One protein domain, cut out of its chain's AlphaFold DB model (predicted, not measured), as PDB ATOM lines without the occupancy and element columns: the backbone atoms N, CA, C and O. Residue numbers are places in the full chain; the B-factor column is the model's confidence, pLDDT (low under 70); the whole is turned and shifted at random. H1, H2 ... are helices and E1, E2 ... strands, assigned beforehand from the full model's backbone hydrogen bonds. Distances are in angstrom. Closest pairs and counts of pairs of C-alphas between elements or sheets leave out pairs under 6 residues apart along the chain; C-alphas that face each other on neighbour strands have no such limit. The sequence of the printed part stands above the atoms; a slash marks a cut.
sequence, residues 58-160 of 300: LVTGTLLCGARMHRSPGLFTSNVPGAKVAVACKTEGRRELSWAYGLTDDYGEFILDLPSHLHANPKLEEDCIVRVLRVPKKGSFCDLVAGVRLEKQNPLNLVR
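Overview. This is residues 58 to 160 of the 300 residues of an uncharacterized protein of Musa balbisiana (UniProt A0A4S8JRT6). A small sandwich, with the three-stranded sheet E5 E4 E7 on one side and the pair E1 E6 on the other, makes the body of this rod, its strands crossed. E1 runs on into E2, and the hairpin E2 and E3 makes one end of the long axis, while the turn between E4 and E5 reaches toward the other; residues 135 to 160, with no named element, run back to pair briefly with E1. The printed part has 103 residues, in the order E1 E2 E3 E4 E5 E6 H1 E7, mostly strand, with 43 residues in named elements. The three sheets are antiparallel. The whole is only just compact, close to loose, with a radius of gyration of the C-alphas of 15.3 A and spans of 51 by 24 by 22 A.

Arrangement. Start at E1, residues 58 to 62, and look across to E6, residues 109 to 113: they are antiparallel at 165 degrees, with N 59 and O 112 2.9 A apart. After one residue E1 runs on, at 26 degrees, into E2, residues 64 to 68. E2 forms a hairpin with E3, residues 75 to 79, where N 65 and O 78 are 2.8 A apart. Next comes E4, residues 84 to 89, the inner strand of its sheet. It forms a hairpin with E5, residues 98 to 103, where N 87 and O 100 are 2.8 A apart. On its other side is E7, residues 128 to 134, antiparallel at 156 degrees, with N 86 and O 131 2.8 A apart. This sheet and the sheet E1 E6 form a sandwich, two sheets face to face: the parts that face each other are 9.6 A centre to centre, and the strands of the one stand at 43 degrees to those of the other. The closest C-alphas of E5 and E6 are those of Gly 102 and Leu 112, 5.9 A apart. H1, residues 124 to 127, only grazes the sheet E5 E4 E7. It is too short for any O i to N i+4 pair, and its one O i to N i+3 pair is not within hydrogen-bond range. E2 and E7 are apart.

Along the chain. Find C-alpha 58 at (193.265, 176.643, 170.627), where E1 begins; it runs 13.6 A. E2 spans 13.2 A, E3 13.3 A and E6 13.7 A. E4 spans 16.6 A and E5 17.3 A. H1 spans 5.5 A. E7, the longest strand, covers 18.7 A and ends at C-alpha 134, (173.718, 178.472, 178.719).

Size, cuts and confidence. The two C-alphas farthest apart are those of Arg 71 and Gly 93, 51.6 A. Residues 158 to 159 pair antiparallel with 58 to 59 of E1. The printed part has no cut, and no link between named elements is long. Its mean pLDDT is 71.6; 46 residues are under 70, among them 67 to 76 and 137 to 160.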
ATOM      1  N   LEU A  58     194.032 177.456 169.702       82.81
ATOM      2  CA  LEU A  58     193.265 176.643 170.627       82.81
ATOM      3  C   LEU A  58     192.912 177.469 171.863       82.81
ATOM      4  O   LEU A  58     193.784 177.974 172.570       82.81
ATOM      5  N   VAL A  59     191.618 177.606 172.136       85.25
ATOM      6  CA  VAL A  59     191.130 178.248 173.358       85.25
ATOM      7  C   VAL A  59     190.723 177.159 174.336       85.25
ATOM      8  O   VAL A  59     189.772 176.420 174.078       85.25
ATOM      9  N   THR A  60     191.432 177.071 175.458       86.31
ATOM     10  CA  THR A  60     191.135 176.119 176.530       86.31
ATOM     11  C   THR A  60     190.752 176.848 177.811       86.31
ATOM     12  O   THR A  60     191.192 177.969 178.082       86.31
ATOM     13  N   GLY A  61     189.881 176.236 178.605       86.25
ATOM     14  CA  GLY A  61     189.464 176.799 179.880       86.25
ATOM     15  C   GLY A  61     188.593 175.846 180.676       86.25
ATOM     16  O   GLY A  61     188.134 174.831 180.162       86.25
ATOM     17  N   THR A  62     188.350 176.197 181.935       84.62
ATOM     18  CA  THR A  62     187.510 175.415 182.843       84.62
ATOM     19  C   THR A  62     186.389 176.278 183.404       84.62
ATOM     20  O   THR A  62     186.550 177.479 183.641       84.62
ATOM     21  N   LEU A  63     185.213 175.682 183.576       84.44
ATOM     22  CA  LEU A  63     184.042 176.325 184.152       84.44
ATOM     23  C   LEU A  63     183.718 175.718 185.511       84.44
ATOM     24  O   LEU A  63     183.265 174.578 185.628       84.44
ATOM     25  N   LEU A  64     183.897 176.551 186.533       82.75
ATOM     26  CA  LEU A  64     183.591 176.237 187.918       82.75
ATOM     27  C   LEU A  64     182.415 177.074 188.408       82.75
ATOM     28  O   LEU A  64     182.263 178.250 188.081       82.75
ATOM     29  N   CYS A  65     181.606 176.457 189.251       79.69
ATOM     30  CA  CYS A  65     180.446 177.058 189.866       79.69
ATOM     31  C   CYS A  65     180.656 177.203 191.360       79.69
ATOM     32  O   CYS A  65     180.703 176.205 192.075       79.69
ATOM     33  N   GLY A  66     180.787 178.444 191.816       75.44
ATOM     34  CA  GLY A  66     180.919 178.779 193.227       75.44
ATOM     35  C   GLY A  66     179.585 179.219 193.820       75.44
ATOM     36  O   GLY A  66     178.986 180.172 193.326       75.44
ATOM     37  N   ALA A  67     179.150 178.595 194.915       69.94
ATOM     38  CA  ALA A  67     178.080 179.134 195.753       69.94
ATOM     39  C   ALA A  67     178.584 179.372 197.177       69.94
ATOM     40  O   ALA A  67     179.316 178.557 197.743       69.94
ATOM     41  N   ARG A  68     178.164 180.490 197.775       65.31
ATOM     42  CA  ARG A  68     178.323 180.738 199.211       65.31
ATOM     43  C   ARG A  68     177.010 180.416 199.902       65.31
ATOM     44  O   ARG A  68     175.999 181.065 199.649       65.31
ATOM     45  N   MET A  69     177.028 179.414 200.770       58.97
ATOM     46  CA  MET A  69     175.871 179.074 201.590       58.97
ATOM     47  C   MET A  69     175.837 179.990 202.812       58.97
ATOM     48  O   MET A  69     176.803 180.079 203.557       58.97
ATOM     49  N   HIS A  70     174.699 180.629 203.082       59.28
ATOM     50  CA  HIS A  70     174.533 181.535 204.233       59.28
ATOM     51  C   HIS A  70     174.802 180.853 205.596       59.28
ATOM     52  O   HIS A  70     175.005 181.515 206.610       59.28
ATOM     53  N   ARG A  71     174.798 179.515 205.644       58.28
ATOM     54  CA  ARG A  71     174.976 178.722 206.867       58.28
ATOM     55  C   ARG A  71     176.405 178.201 207.078       58.28
ATOM     56  O   ARG A  71     176.672 177.620 208.123       58.28
ATOM     57  N   SER A  72     177.310 178.395 206.115       47.59
ATOM     58  CA  SER A  72     178.719 178.007 206.233       47.59
ATOM     59  C   SER A  72     179.597 178.948 205.400       47.59
ATOM     60  O   SER A  72     179.352 179.086 204.204       47.59
ATOM     61  N   PRO A  73     180.639 179.580 205.973       58.44
ATOM     62  CA  PRO A  73     181.511 180.505 205.244       58.44
ATOM     63  C   PRO A  73     182.388 179.828 204.170       58.44
ATOM     64  O   PRO A  73     183.175 180.505 203.512       58.44
ATOM     65  N   GLY A  74     182.269 178.508 203.974       61.50
ATOM     66  CA  GLY A  74     182.962 177.778 202.917       61.50
ATOM     67  C   GLY A  74     182.412 178.098 201.524       61.50
ATOM     68  O   GLY A  74     181.210 177.992 201.275       61.50
ATOM     69  N   LEU A  75     183.303 178.468 200.601       66.88
ATOM     70  CA  LEU A  75     183.004 178.551 199.174       66.88
ATOM     71  C   LEU A  75     182.903 177.125 198.622       66.88
ATOM     72  O   LEU A  75     183.899 176.407 198.602       66.88
ATOM     73  N   PHE A  76     181.716 176.711 198.184       68.19
ATOM     74  CA  PHE A  76     181.549 175.414 197.536       68.19
ATOM     75  C   PHE A  76     181.720 175.584 196.029       68.19
ATOM     76  O   PHE A  76     180.939 176.311 195.413       68.19
ATOM     77  N   THR A  77     182.737 174.941 195.451       76.06
ATOM     78  CA  THR A  77     183.012 174.950 194.008       76.06
ATOM     79  C   THR A  77     182.677 173.600 193.385       76.06
ATOM     80  O   THR A  77     183.107 172.565 193.887       76.06
ATOM     81  N   SER A  78     181.935 173.606 192.281       76.94
ATOM     82  CA  SER A  78     181.538 172.405 191.541       76.94
ATOM     83  C   SER A  78     181.764 172.590 190.040       76.94
ATOM     84  O   SER A  78     181.555 173.688 189.520       76.94
ATOM     85  N   ASN A  79     182.191 171.534 189.348       83.88
ATOM     86  CA  ASN A  79     182.401 171.547 187.899       83.88
ATOM     87  C   ASN A  79     181.060 171.594 187.161       83.88
ATOM     88  O   ASN A  79     180.073 171.013 187.614       83.88
ATOM     89  N   VAL A  80     181.024 172.282 186.017       84.00
ATOM     90  CA  VAL A  80     179.798 172.435 185.223       84.00
ATOM     91  C   VAL A  80     179.919 171.683 183.899       84.00
ATOM     92  O   VAL A  80     180.408 172.259 182.921       84.00
ATOM     93  N   PRO A  81     179.444 170.428 183.826       85.75
ATOM     94  CA  PRO A  81     179.473 169.671 182.585       85.75
ATOM     95  C   PRO A  81     178.359 170.099 181.632       85.75
ATOM     96  O   PRO A  81     177.271 170.464 182.076       85.75
ATOM     97  N   GLY A  82     178.612 170.071 180.321       86.44
ATOM     98  CA  GLY A  82     177.616 170.356 179.282       86.44
ATOM     99  C   GLY A  82     177.162 171.822 179.170       86.44
ATOM    100  O   GLY A  82     176.096 172.103 178.614       86.44
ATOM    101  N   ALA A  83     177.930 172.774 179.701       86.50
ATOM    102  CA  ALA A  83     177.691 174.205 179.535       86.50
ATOM    103  C   ALA A  83     178.048 174.669 178.125       86.50
ATOM    104  O   ALA A  83     179.105 174.350 177.588       86.50
ATOM    105  N   LYS A  84     177.163 175.474 177.527       87.75
ATOM    106  CA  LYS A  84     177.407 176.104 176.230       87.75
ATOM    107  C   LYS A  84     178.232 177.367 176.433       87.75
ATOM    108  O   LYS A  84     177.737 178.358 176.983       87.75
ATOM    109  N   VAL A  85     179.456 177.334 175.930       90.06
ATOM    110  CA  VAL A  85     180.419 178.436 175.954       90.06
ATOM    111  C   VAL A  85     180.569 178.988 174.543       90.06
ATOM    112  O   VAL A  85     180.404 178.265 173.561       90.06
ATOM    113  N   ALA A  86     180.837 180.281 174.427       88.06
ATOM    114  CA  ALA A  86     181.164 180.906 173.162       88.06
ATOM    115  C   ALA A  86     182.343 181.864 173.303       88.06
ATOM    116  O   ALA A  86     182.449 182.582 174.293       88.06
ATOM    117  N   VAL A  87     183.198 181.906 172.289       87.75
ATOM    118  CA  VAL A  87     184.273 182.890 172.157       87.75
ATOM    119  C   VAL A  87     183.829 183.906 171.117       87.75
ATOM    120  O   VAL A  87     183.517 183.540 169.984       87.75
ATOM    121  N   ALA A  88     183.754 185.171 171.516       85.25
ATOM    122  CA  ALA A  88     183.387 186.276 170.645       85.25
ATOM    123  C   ALA A  88     184.614 187.155 170.410       85.25
ATOM    124  O   ALA A  88     185.102 187.778 171.351       85.25
ATOM    125  N   CYS A  89     185.092 187.222 169.172       83.62
ATOM    126  CA  CYS A  89     186.226 188.065 168.800       83.62
ATOM    127  C   CYS A  89     185.773 189.256 167.967       83.62
ATOM    128  O   CYS A  89     184.926 189.129 167.075       83.62
ATOM    129  N   LYS A  90     186.368 190.416 168.243       79.56
ATOM    130  CA  LYS A  90     186.248 191.593 167.391       79.56
ATOM    131  C   LYS A  90     187.227 191.465 166.224       79.56
ATOM    132  O   LYS A  90     188.398 191.158 166.423       79.56
ATOM    133  N   THR A  91     186.745 191.698 165.009       75.69
ATOM    134  CA  THR A  91     187.576 191.737 163.800       75.69
ATOM    135  C   THR A  91     187.581 193.159 163.263       75.69
ATOM    136  O   THR A  91     186.533 193.804 163.185       75.69
ATOM    137  N   GLU A  92     188.758 193.661 162.900       68.81
ATOM    138  CA  GLU A  92     188.904 194.994 162.324       68.81
ATOM    139  C   GLU A  92     188.093 195.093 161.017       68.81
ATOM    140  O   GLU A  92     188.204 194.247 160.132       68.81
ATOM    141  N   GLY A  93     187.198 196.082 160.926       66.94
ATOM    142  CA  GLY A  93     186.344 196.303 159.752       66.94
ATOM    143  C   GLY A  93     184.924 195.720 159.815       66.94
ATOM    144  O   GLY A  93     184.099 196.086 158.978       66.94
ATOM    145  N   ARG A  94     184.571 194.892 160.813       62.97
ATOM    146  CA  ARG A  94     183.175 194.457 161.046       62.97
ATOM    147  C   ARG A  94     182.618 195.042 162.345       62.97
ATOM    148  O   ARG A  94     183.268 195.012 163.385       62.97
ATOM    149  N   ARG A  95     181.385 195.569 162.292       64.06
ATOM    150  CA  ARG A  95     180.636 195.997 163.495       64.06
ATOM    151  C   ARG A  95     180.113 194.805 164.311       64.06
ATOM    152  O   ARG A  95     179.823 194.965 165.491       64.06
ATOM    153  N   GLU A  96     179.994 193.636 163.683       74.19
ATOM    154  CA  GLU A  96     179.471 192.402 164.272       74.19
ATOM    155  C   GLU A  96     180.613 191.491 164.747       74.19
ATOM    156  O   GLU A  96     181.608 191.316 164.042       74.19
ATOM    157  N   LEU A  97     180.479 190.928 165.952       75.06
ATOM    158  CA  LEU A  97     181.461 189.991 166.503       75.06
ATOM    159  C   LEU A  97     181.323 188.623 165.833       75.06
ATOM    160  O   LEU A  97     180.209 188.157 165.604       75.06
ATOM    161  N   SER A  98     182.449 187.955 165.580       77.81
ATOM    162  CA  SER A  98     182.430 186.560 165.143       77.81
ATOM    163  C   SER A  98     182.400 185.642 166.357       77.81
ATOM    164  O   SER A  98     183.192 185.811 167.286       77.81
ATOM    165  N   TRP A  99     181.502 184.660 166.326       83.75
ATOM    166  CA  TRP A  99     181.252 183.739 167.430       83.75
ATOM    167  C   TRP A  99     181.724 182.340 167.066       83.75
ATOM    168  O   TRP A  99     181.411 181.839 165.987       83.75
ATOM    169  N   ALA A 100     182.414 181.696 167.995       86.38
ATOM    170  CA  ALA A 100     182.693 180.271 167.948       86.38
ATOM    171  C   ALA A 100     182.113 179.611 169.204       86.38
ATOM    172  O   ALA A 100     182.128 180.217 170.275       86.38
ATOM    173  N   TYR A 101     181.553 178.409 169.078       89.69
ATOM    174  CA  TYR A 101     180.793 177.746 170.142       89.69
ATOM    175  C   TYR A 101     181.473 176.459 170.595       89.69
ATOM    176  O   TYR A 101     182.029 175.737 169.775       89.69
ATOM    177  N   GLY A 102     181.371 176.161 171.888       89.75
ATOM    178  CA  GLY A 102     181.882 174.937 172.496       89.75
ATOM    179  C   GLY A 102     180.986 174.447 173.621       89.75
ATOM    180  O   GLY A 102     180.092 175.157 174.096       89.75
ATOM    181  N   LEU A 103     181.233 173.208 174.022       91.38
ATOM    182  CA  LEU A 103     180.585 172.553 175.149       91.38
ATOM    183  C   LEU A 103     181.657 172.166 176.159       91.38
ATOM    184  O   LEU A 103     182.750 171.771 175.758       91.38
ATOM    185  N   THR A 104     181.339 172.285 177.446       89.81
ATOM    186  CA  THR A 104     182.192 171.711 178.485       89.81
ATOM    187  C   THR A 104     181.991 170.209 178.604       89.81
ATOM    188  O   THR A 104     180.870 169.708 178.461       89.81
ATOM    189  N   ASP A 105     183.084 169.512 178.879       90.19
ATOM    190  CA  ASP A 105     183.129 168.085 179.173       90.19
ATOM    191  C   ASP A 105     182.640 167.767 180.598       90.19
ATOM    192  O   ASP A 105     182.199 168.649 181.337       90.19
ATOM    193  N   ASP A 106     182.735 166.499 180.999       88.75
ATOM    194  CA  ASP A 106     182.327 166.026 182.329       88.75
ATOM    195  C   ASP A 106     183.124 166.667 183.484       88.75
ATOM    196  O   ASP A 106     182.632 166.768 184.612       88.75
ATOM    197  N   TYR A 107     184.340 167.141 183.206       85.56
ATOM    198  CA  TYR A 107     185.220 167.811 184.160       85.56
ATOM    199  C   TYR A 107     185.009 169.333 184.193       85.56
ATOM    200  O   TYR A 107     185.581 170.014 185.045       85.56
ATOM    201  N   GLY A 108     184.137 169.876 183.338       82.50
ATOM    202  CA  GLY A 108     183.913 171.312 183.195       82.50
ATOM    203  C   GLY A 108     184.970 172.007 182.334       82.50
ATOM    204  O   GLY A 108     184.986 173.236 182.289       82.50
ATOM    205  N   GLU A 109     185.838 171.265 181.654       88.94
ATOM    206  CA  GLU A 109     186.832 171.793 180.725       88.94
ATOM    207  C   GLU A 109     186.228 171.957 179.327       88.94
ATOM    208  O   GLU A 109     185.363 171.193 178.899       88.94
ATOM    209  N   PHE A 110     186.659 172.979 178.595       89.19
ATOM    210  CA  PHE A 110     186.289 173.172 177.197       89.19
ATOM    211  C   PHE A 110     187.526 173.449 176.355       89.19
ATOM    212  O   PHE A 110     188.444 174.157 176.768       89.19
ATOM    213  N   ILE A 111     187.504 172.906 175.141       87.62
ATOM    214  CA  ILE A 111     188.531 173.097 174.126       87.62
ATOM    215  C   ILE A 111     187.820 173.565 172.865       87.62
ATOM    216  O   ILE A 111     186.876 172.925 172.400       87.62
ATOM    217  N   LEU A 112     188.245 174.707 172.338       87.38
ATOM    218  CA  LEU A 112     187.600 175.334 171.200       87.38
ATOM    219  C   LEU A 112     188.634 175.754 170.167       87.38
ATOM    220  O   LEU A 112     189.528 176.550 170.448       87.38
ATOM    221  N   ASP A 113     188.474 175.212 168.968       86.38
ATOM    222  CA  ASP A 113     189.301 175.531 167.817       86.38
ATOM    223  C   ASP A 113     188.725 176.755 167.106       86.38
ATOM    224  O   ASP A 113     187.561 176.768 166.680       86.38
ATOM    225  N   LEU A 114     189.512 177.826 167.058       82.81
ATOM    226  CA  LEU A 114     189.073 179.062 166.435       82.81
ATOM    227  C   LEU A 114     189.070 178.877 164.906       82.81
ATOM    228  O   LEU A 114     189.975 178.273 164.340       82.81
ATOM    229  N   PRO A 115     188.043 179.352 164.190       78.06
ATOM    230  CA  PRO A 115     188.020 179.229 162.738       78.06
ATOM    231  C   PRO A 115     189.059 180.155 162.079       78.06
ATOM    232  O   PRO A 115     189.449 181.184 162.637       78.06
ATOM    233  N   SER A 116     189.471 179.819 160.852       71.00
ATOM    234  CA  SER A 116     190.584 180.466 160.134       71.00
ATOM    235  C   SER A 116     190.461 181.988 159.994       71.00
ATOM    236  O   SER A 116     191.466 182.696 160.036       71.00
ATOM    237  N   HIS A 117     189.243 182.528 159.905       68.50
ATOM    238  CA  HIS A 117     188.998 183.973 159.820       68.50
ATOM    239  C   HIS A 117     189.267 184.738 161.126       68.50
ATOM    240  O   HIS A 117     189.330 185.965 161.105       68.50
ATOM    241  N   LEU A 118     189.452 184.040 162.252       69.62
ATOM    242  CA  LEU A 118     189.784 184.626 163.558       69.62
ATOM    243  C   LEU A 118     191.277 184.490 163.899       69.62
ATOM    244  O   LEU A 118     191.749 185.162 164.813       69.62
ATOM    245  N   HIS A 119     192.041 183.692 163.145       70.38
ATOM    246  CA  HIS A 119     193.491 183.524 163.341       70.38
ATOM    247  C   HIS A 119     194.305 184.765 162.972       70.38
ATOM    248  O   HIS A 119     195.425 184.952 163.451       70.38
ATOM    249  N   ALA A 120     193.729 185.628 162.135       64.44
ATOM    250  CA  ALA A 120     194.350 186.865 161.689       64.44
ATOM    251  C   ALA A 120     194.320 187.983 162.743       64.44
ATOM    252  O   ALA A 120     194.895 189.036 162.490       64.44
ATOM    253  N   ASN A 121     193.669 187.795 163.903       65.81
ATOM    254  CA  ASN A 121     193.671 188.820 164.943       65.81
ATOM    255  C   ASN A 121     195.006 188.786 165.730       65.81
ATOM    256  O   ASN A 121     195.266 187.816 166.448       65.81
ATOM    257  N   PRO A 122     195.863 189.825 165.630       63.62
ATOM    258  CA  PRO A 122     197.136 189.878 166.347       63.62
ATOM    259  C   PRO A 122     196.974 190.101 167.862       63.62
ATOM    260  O   PRO A 122     197.925 189.873 168.605       63.62
ATOM    261  N   LYS A 123     195.789 190.517 168.331       66.69
ATOM    262  CA  LYS A 123     195.483 190.875 169.726       66.69
ATOM    263  C   LYS A 123     194.366 190.013 170.321       66.69
ATOM    264  O   LYS A 123     193.398 190.506 170.897       66.69
ATOM    265  N   LEU A 124     194.519 188.695 170.204       71.38
ATOM    266  CA  LEU A 124     193.559 187.708 170.721       71.38
ATOM    267  C   LEU A 124     193.211 187.905 172.208       71.38
ATOM    268  O   LEU A 124     192.077 187.662 172.597       71.38
ATOM    269  N   GLU A 125     194.151 188.360 173.034       69.12
ATOM    270  CA  GLU A 125     193.940 188.534 174.479       69.12
ATOM    271  C   GLU A 125     193.085 189.765 174.841       69.12
ATOM    272  O   GLU A 125     192.381 189.755 175.849       69.12
ATOM    273  N   GLU A 126     193.094 190.809 174.005       69.19
ATOM    274  CA  GLU A 126     192.366 192.066 174.249       69.19
ATOM    275  C   GLU A 126     191.012 192.104 173.521       69.19
ATOM    276  O   GLU A 126     190.032 192.644 174.040       69.19
ATOM    277  N   ASP A 127     190.940 191.504 172.328       74.06
ATOM    278  CA  ASP A 127     189.801 191.640 171.413       74.06
ATOM    279  C   ASP A 127     188.841 190.438 171.410       74.06
ATOM    280  O   ASP A 127     187.757 190.519 170.815       74.06
ATOM    281  N   CYS A 128     189.201 189.330 172.065       80.81
ATOM    282  CA  CYS A 128     188.352 188.148 172.200       80.81
ATOM    283  C   CYS A 128     187.834 187.970 173.628       80.81
ATOM    284  O   CYS A 128     188.572 188.037 174.605       80.81
ATOM    285  N   ILE A 129     186.535 187.699 173.755       82.06
ATOM    286  CA  ILE A 129     185.852 187.538 175.037       82.06
ATOM    287  C   ILE A 129     185.132 186.195 175.059       82.06
ATOM    288  O   ILE A 129     184.272 185.921 174.222       82.06
ATOM    289  N   VAL A 130     185.431 185.385 176.072       85.75
ATOM    290  CA  VAL A 130     184.707 184.140 176.344       85.75
ATOM    291  C   VAL A 130     183.442 184.443 177.146       85.75
ATOM    292  O   VAL A 130     183.471 185.170 178.139       85.75
ATOM    293  N   ARG A 131     182.308 183.905 176.700       82.88
ATOM    294  CA  ARG A 131     180.982 184.081 177.296       82.88
ATOM    295  C   ARG A 131     180.325 182.729 177.533       82.88
ATOM    296  O   ARG A 131     180.260 181.895 176.637       82.88
ATOM    297  N   VAL A 132     179.753 182.550 178.718       83.62
ATOM    298  CA  VAL A 132     178.889 181.403 179.014       83.62
ATOM    299  C   VAL A 132     177.475 181.755 178.563       83.62
ATOM    300  O   VAL A 132     176.884 182.708 179.064       83.62
ATOM    301  N   LEU A 133     176.944 181.027 177.580       82.56
ATOM    302  CA  LEU A 133     175.625 181.304 177.003       82.56
ATOM    303  C   LEU A 133     174.513 180.580 177.750       82.56
ATOM    304  O   LEU A 133     173.446 181.144 177.989       82.56
ATOM    305  N   ARG A 134     174.731 179.303 178.072       80.19
ATOM    306  CA  ARG A 134     173.718 178.472 178.719       80.19
ATOM    307  C   ARG A 134     174.377 177.452 179.627       80.19
ATOM    308  O   ARG A 134     175.181 176.647 179.169       80.19
ATOM    309  N   VAL A 135     173.969 177.458 180.890       80.88
ATOM    310  CA  VAL A 135     174.301 176.415 181.863       80.88
ATOM    311  C   VAL A 135     173.184 175.359 181.837       80.88
ATOM    312  O   VAL A 135     172.006 175.734 181.786       80.88
ATOM    313  N   PRO A 136     173.499 174.053 181.803       77.25
ATOM    314  CA  PRO A 136     172.486 173.008 181.781       77.25
ATOM    315  C   PRO A 136     171.778 172.908 183.131       77.25
ATOM    316  O   PRO A 136     172.405 172.812 184.183       77.25
ATOM    317  N   LYS A 137     170.445 172.894 183.079       67.38
ATOM    318  CA  LYS A 137     169.560 172.831 184.254       67.38
ATOM    319  C   LYS A 137     169.440 171.433 184.867       67.38
ATOM    320  O   LYS A 137     168.993 171.271 185.993       67.38
ATOM    321  N   LYS A 138     169.813 170.392 184.119       60.44
ATOM    322  CA  LYS A 138     169.744 169.001 184.579       60.44
ATOM    323  C   LYS A 138     171.125 168.570 185.062       60.44
ATOM    324  O   LYS A 138     172.029 168.443 184.248       60.44
ATOM    325  N   GLY A 139     171.265 168.359 186.370       58.91
ATOM    326  CA  GLY A 139     172.467 167.777 186.977       58.91
ATOM    327  C   GLY A 139     173.556 168.762 187.415       58.91
ATOM    328  O   GLY A 139     174.566 168.303 187.935       58.91
ATOM    329  N   SER A 140     173.376 170.083 187.265       60.41
ATOM    330  CA  SER A 140     174.360 171.070 187.738       60.41
ATOM    331  C   SER A 140     173.925 171.735 189.049       60.41
ATOM    332  O   SER A 140     172.777 172.140 189.226       60.41
ATOM    333  N   PHE A 141     174.873 171.883 189.977       62.47
ATOM    334  CA  PHE A 141     174.689 172.558 191.269       62.47
ATOM    335  C   PHE A 141     174.320 174.055 191.125       62.47
ATOM    336  O   PHE A 141     173.835 174.680 192.066       62.47
ATOM    337  N   CYS A 142     174.499 174.631 189.932       65.69
ATOM    338  CA  CYS A 142     174.336 176.061 189.650       65.69
ATOM    339  C   CYS A 142     172.907 176.513 189.360       65.69
ATOM    340  O   CYS A 142     172.636 177.709 189.432       65.69
ATOM    341  N   ASP A 143     171.993 175.598 189.019       61.88
ATOM    342  CA  ASP A 143     170.596 175.966 188.734       61.88
ATOM    343  C   ASP A 143     169.863 176.416 190.015       61.88
ATOM    344  O   ASP A 143     168.969 177.257 189.977       61.88
ATOM    345  N   LEU A 144     170.323 175.945 191.182       54.16
ATOM    346  CA  LEU A 144     169.813 176.333 192.505       54.16
ATOM    347  C   LEU A 144     170.228 177.758 192.928       54.16
ATOM    348  O   LEU A 144     169.713 178.277 193.915       54.16
ATOM    349  N   VAL A 145     171.142 178.403 192.189       55.09
ATOM    350  CA  VAL A 145     171.728 179.726 192.497       55.09
ATOM    351  C   VAL A 145     171.538 180.688 191.310       55.09
ATOM    352  O   VAL A 145     172.339 181.591 191.075       55.09
ATOM    353  N   ALA A 146     170.454 180.514 190.543       46.97
ATOM    354  CA  ALA A 146     170.139 181.228 189.298       46.97
ATOM    355  C   ALA A 146     169.841 182.747 189.440       46.97
ATOM    356  O   ALA A 146     169.126 183.323 188.621       46.97
ATOM    357  N   GLY A 147     170.387 183.409 190.465       47.59
ATOM    358  CA  GLY A 147     170.298 184.854 190.683       47.59
ATOM    359  C   GLY A 147     171.643 185.585 190.751       47.59
ATOM    360  O   GLY A 147     171.644 186.798 190.943       47.59
ATOM    361  N   VAL A 148     172.788 184.901 190.620       40.09
ATOM    362  CA  VAL A 148     174.097 185.519 190.894       40.09
ATOM    363  C   VAL A 148     174.889 185.780 189.613       40.09
ATOM    364  O   VAL A 148     175.142 184.895 188.799       40.09
ATOM    365  N   ARG A 149     175.272 187.050 189.454       40.72
ATOM    366  CA  ARG A 149     176.174 187.587 188.431       40.72
ATOM    367  C   ARG A 149     177.466 186.759 188.401       40.72
ATOM    368  O   ARG A 149     178.161 186.684 189.407       40.72
ATOM    369  N   LEU A 150     177.775 186.158 187.247       46.72
ATOM    370  CA  LEU A 150     179.048 185.476 186.991       46.72
ATOM    371  C   LEU A 150     180.187 186.478 187.215       46.72
ATOM    372  O   LEU A 150     180.378 187.397 186.416       46.72
ATOM    373  N   GLU A 151     180.899 186.341 188.331       43.69
ATOM    374  CA  GLU A 151     182.048 187.184 188.626       43.69
ATOM    375  C   GLU A 151     183.257 186.665 187.848       43.69
ATOM    376  O   GLU A 151     183.699 185.528 188.015       43.69
ATOM    377  N   LYS A 152     183.746 187.505 186.934       43.94
ATOM    378  CA  LYS A 152     184.883 187.231 186.058       43.94
ATOM    379  C   LYS A 152     186.167 187.217 186.893       43.94
ATOM    380  O   LYS A 152     186.663 188.280 187.253       43.94
ATOM    381  N   GLN A 153     186.724 186.040 187.154       36.00
ATOM    382  CA  GLN A 153     188.116 185.899 187.590       36.00
ATOM    383  C   GLN A 153     188.980 185.452 186.394       36.00
ATOM    384  O   GLN A 153     188.547 184.643 185.578       36.00
ATOM    385  N   ASN A 154     190.152 186.075 186.240       47.16
ATOM    386  CA  ASN A 154     191.083 185.996 185.098       47.16
ATOM    387  C   ASN A 154     192.327 185.146 185.469       47.16
ATOM    388  O   ASN A 154     192.591 185.049 186.669       47.16
ATOM    389  N   PRO A 155     193.163 184.641 184.528       49.00
ATOM    390  CA  PRO A 155     193.048 184.623 183.068       49.00
ATOM    391  C   PRO A 155     192.724 183.233 182.513       49.00
ATOM    392  O   PRO A 155     193.170 182.205 183.012       49.00
ATOM    393  N   LEU A 156     191.988 183.225 181.407       53.03
ATOM    394  CA  LEU A 156     191.987 182.098 180.485       53.03
ATOM    395  C   LEU A 156     193.367 182.021 179.828       53.03
ATOM    396  O   LEU A 156     193.852 183.021 179.302       53.03
ATOM    397  N   ASN A 157     193.982 180.842 179.842       46.34
ATOM    398  CA  ASN A 157     195.228 180.612 179.125       46.34
ATOM    399  C   ASN A 157     194.898 180.378 177.649       46.34
ATOM    400  O   ASN A 157     194.573 179.269 177.234       46.34
ATOM    401  N   LEU A 158     194.953 181.442 176.851       50.69
ATOM    402  CA  LEU A 158     194.929 181.340 175.396       50.69
ATOM    403  C   LEU A 158     196.274 180.774 174.934       50.69
ATOM    404  O   LEU A 158     197.261 181.498 174.807       50.69
ATOM    405  N   VAL A 159     196.328 179.464 174.708       48.53
ATOM    406  CA  VAL A 159     197.532 178.816 174.188       48.53
ATOM    407  C   VAL A 159     197.535 178.972 172.672       48.53
ATOM    408  O   VAL A 159     196.831 178.277 171.941       48.53
ATOM    409  N   ARG A 160     198.340 179.915 172.173       44.78
ATOM    410  CA  ARG A 160     198.663 179.974 170.746       44.78
ATOM    411  C   ARG A 160     199.667 178.871 170.440       44.78
ATOM    412  O   ARG A 160     200.876 179.064 170.566       44.78
TER     413      ARG A 160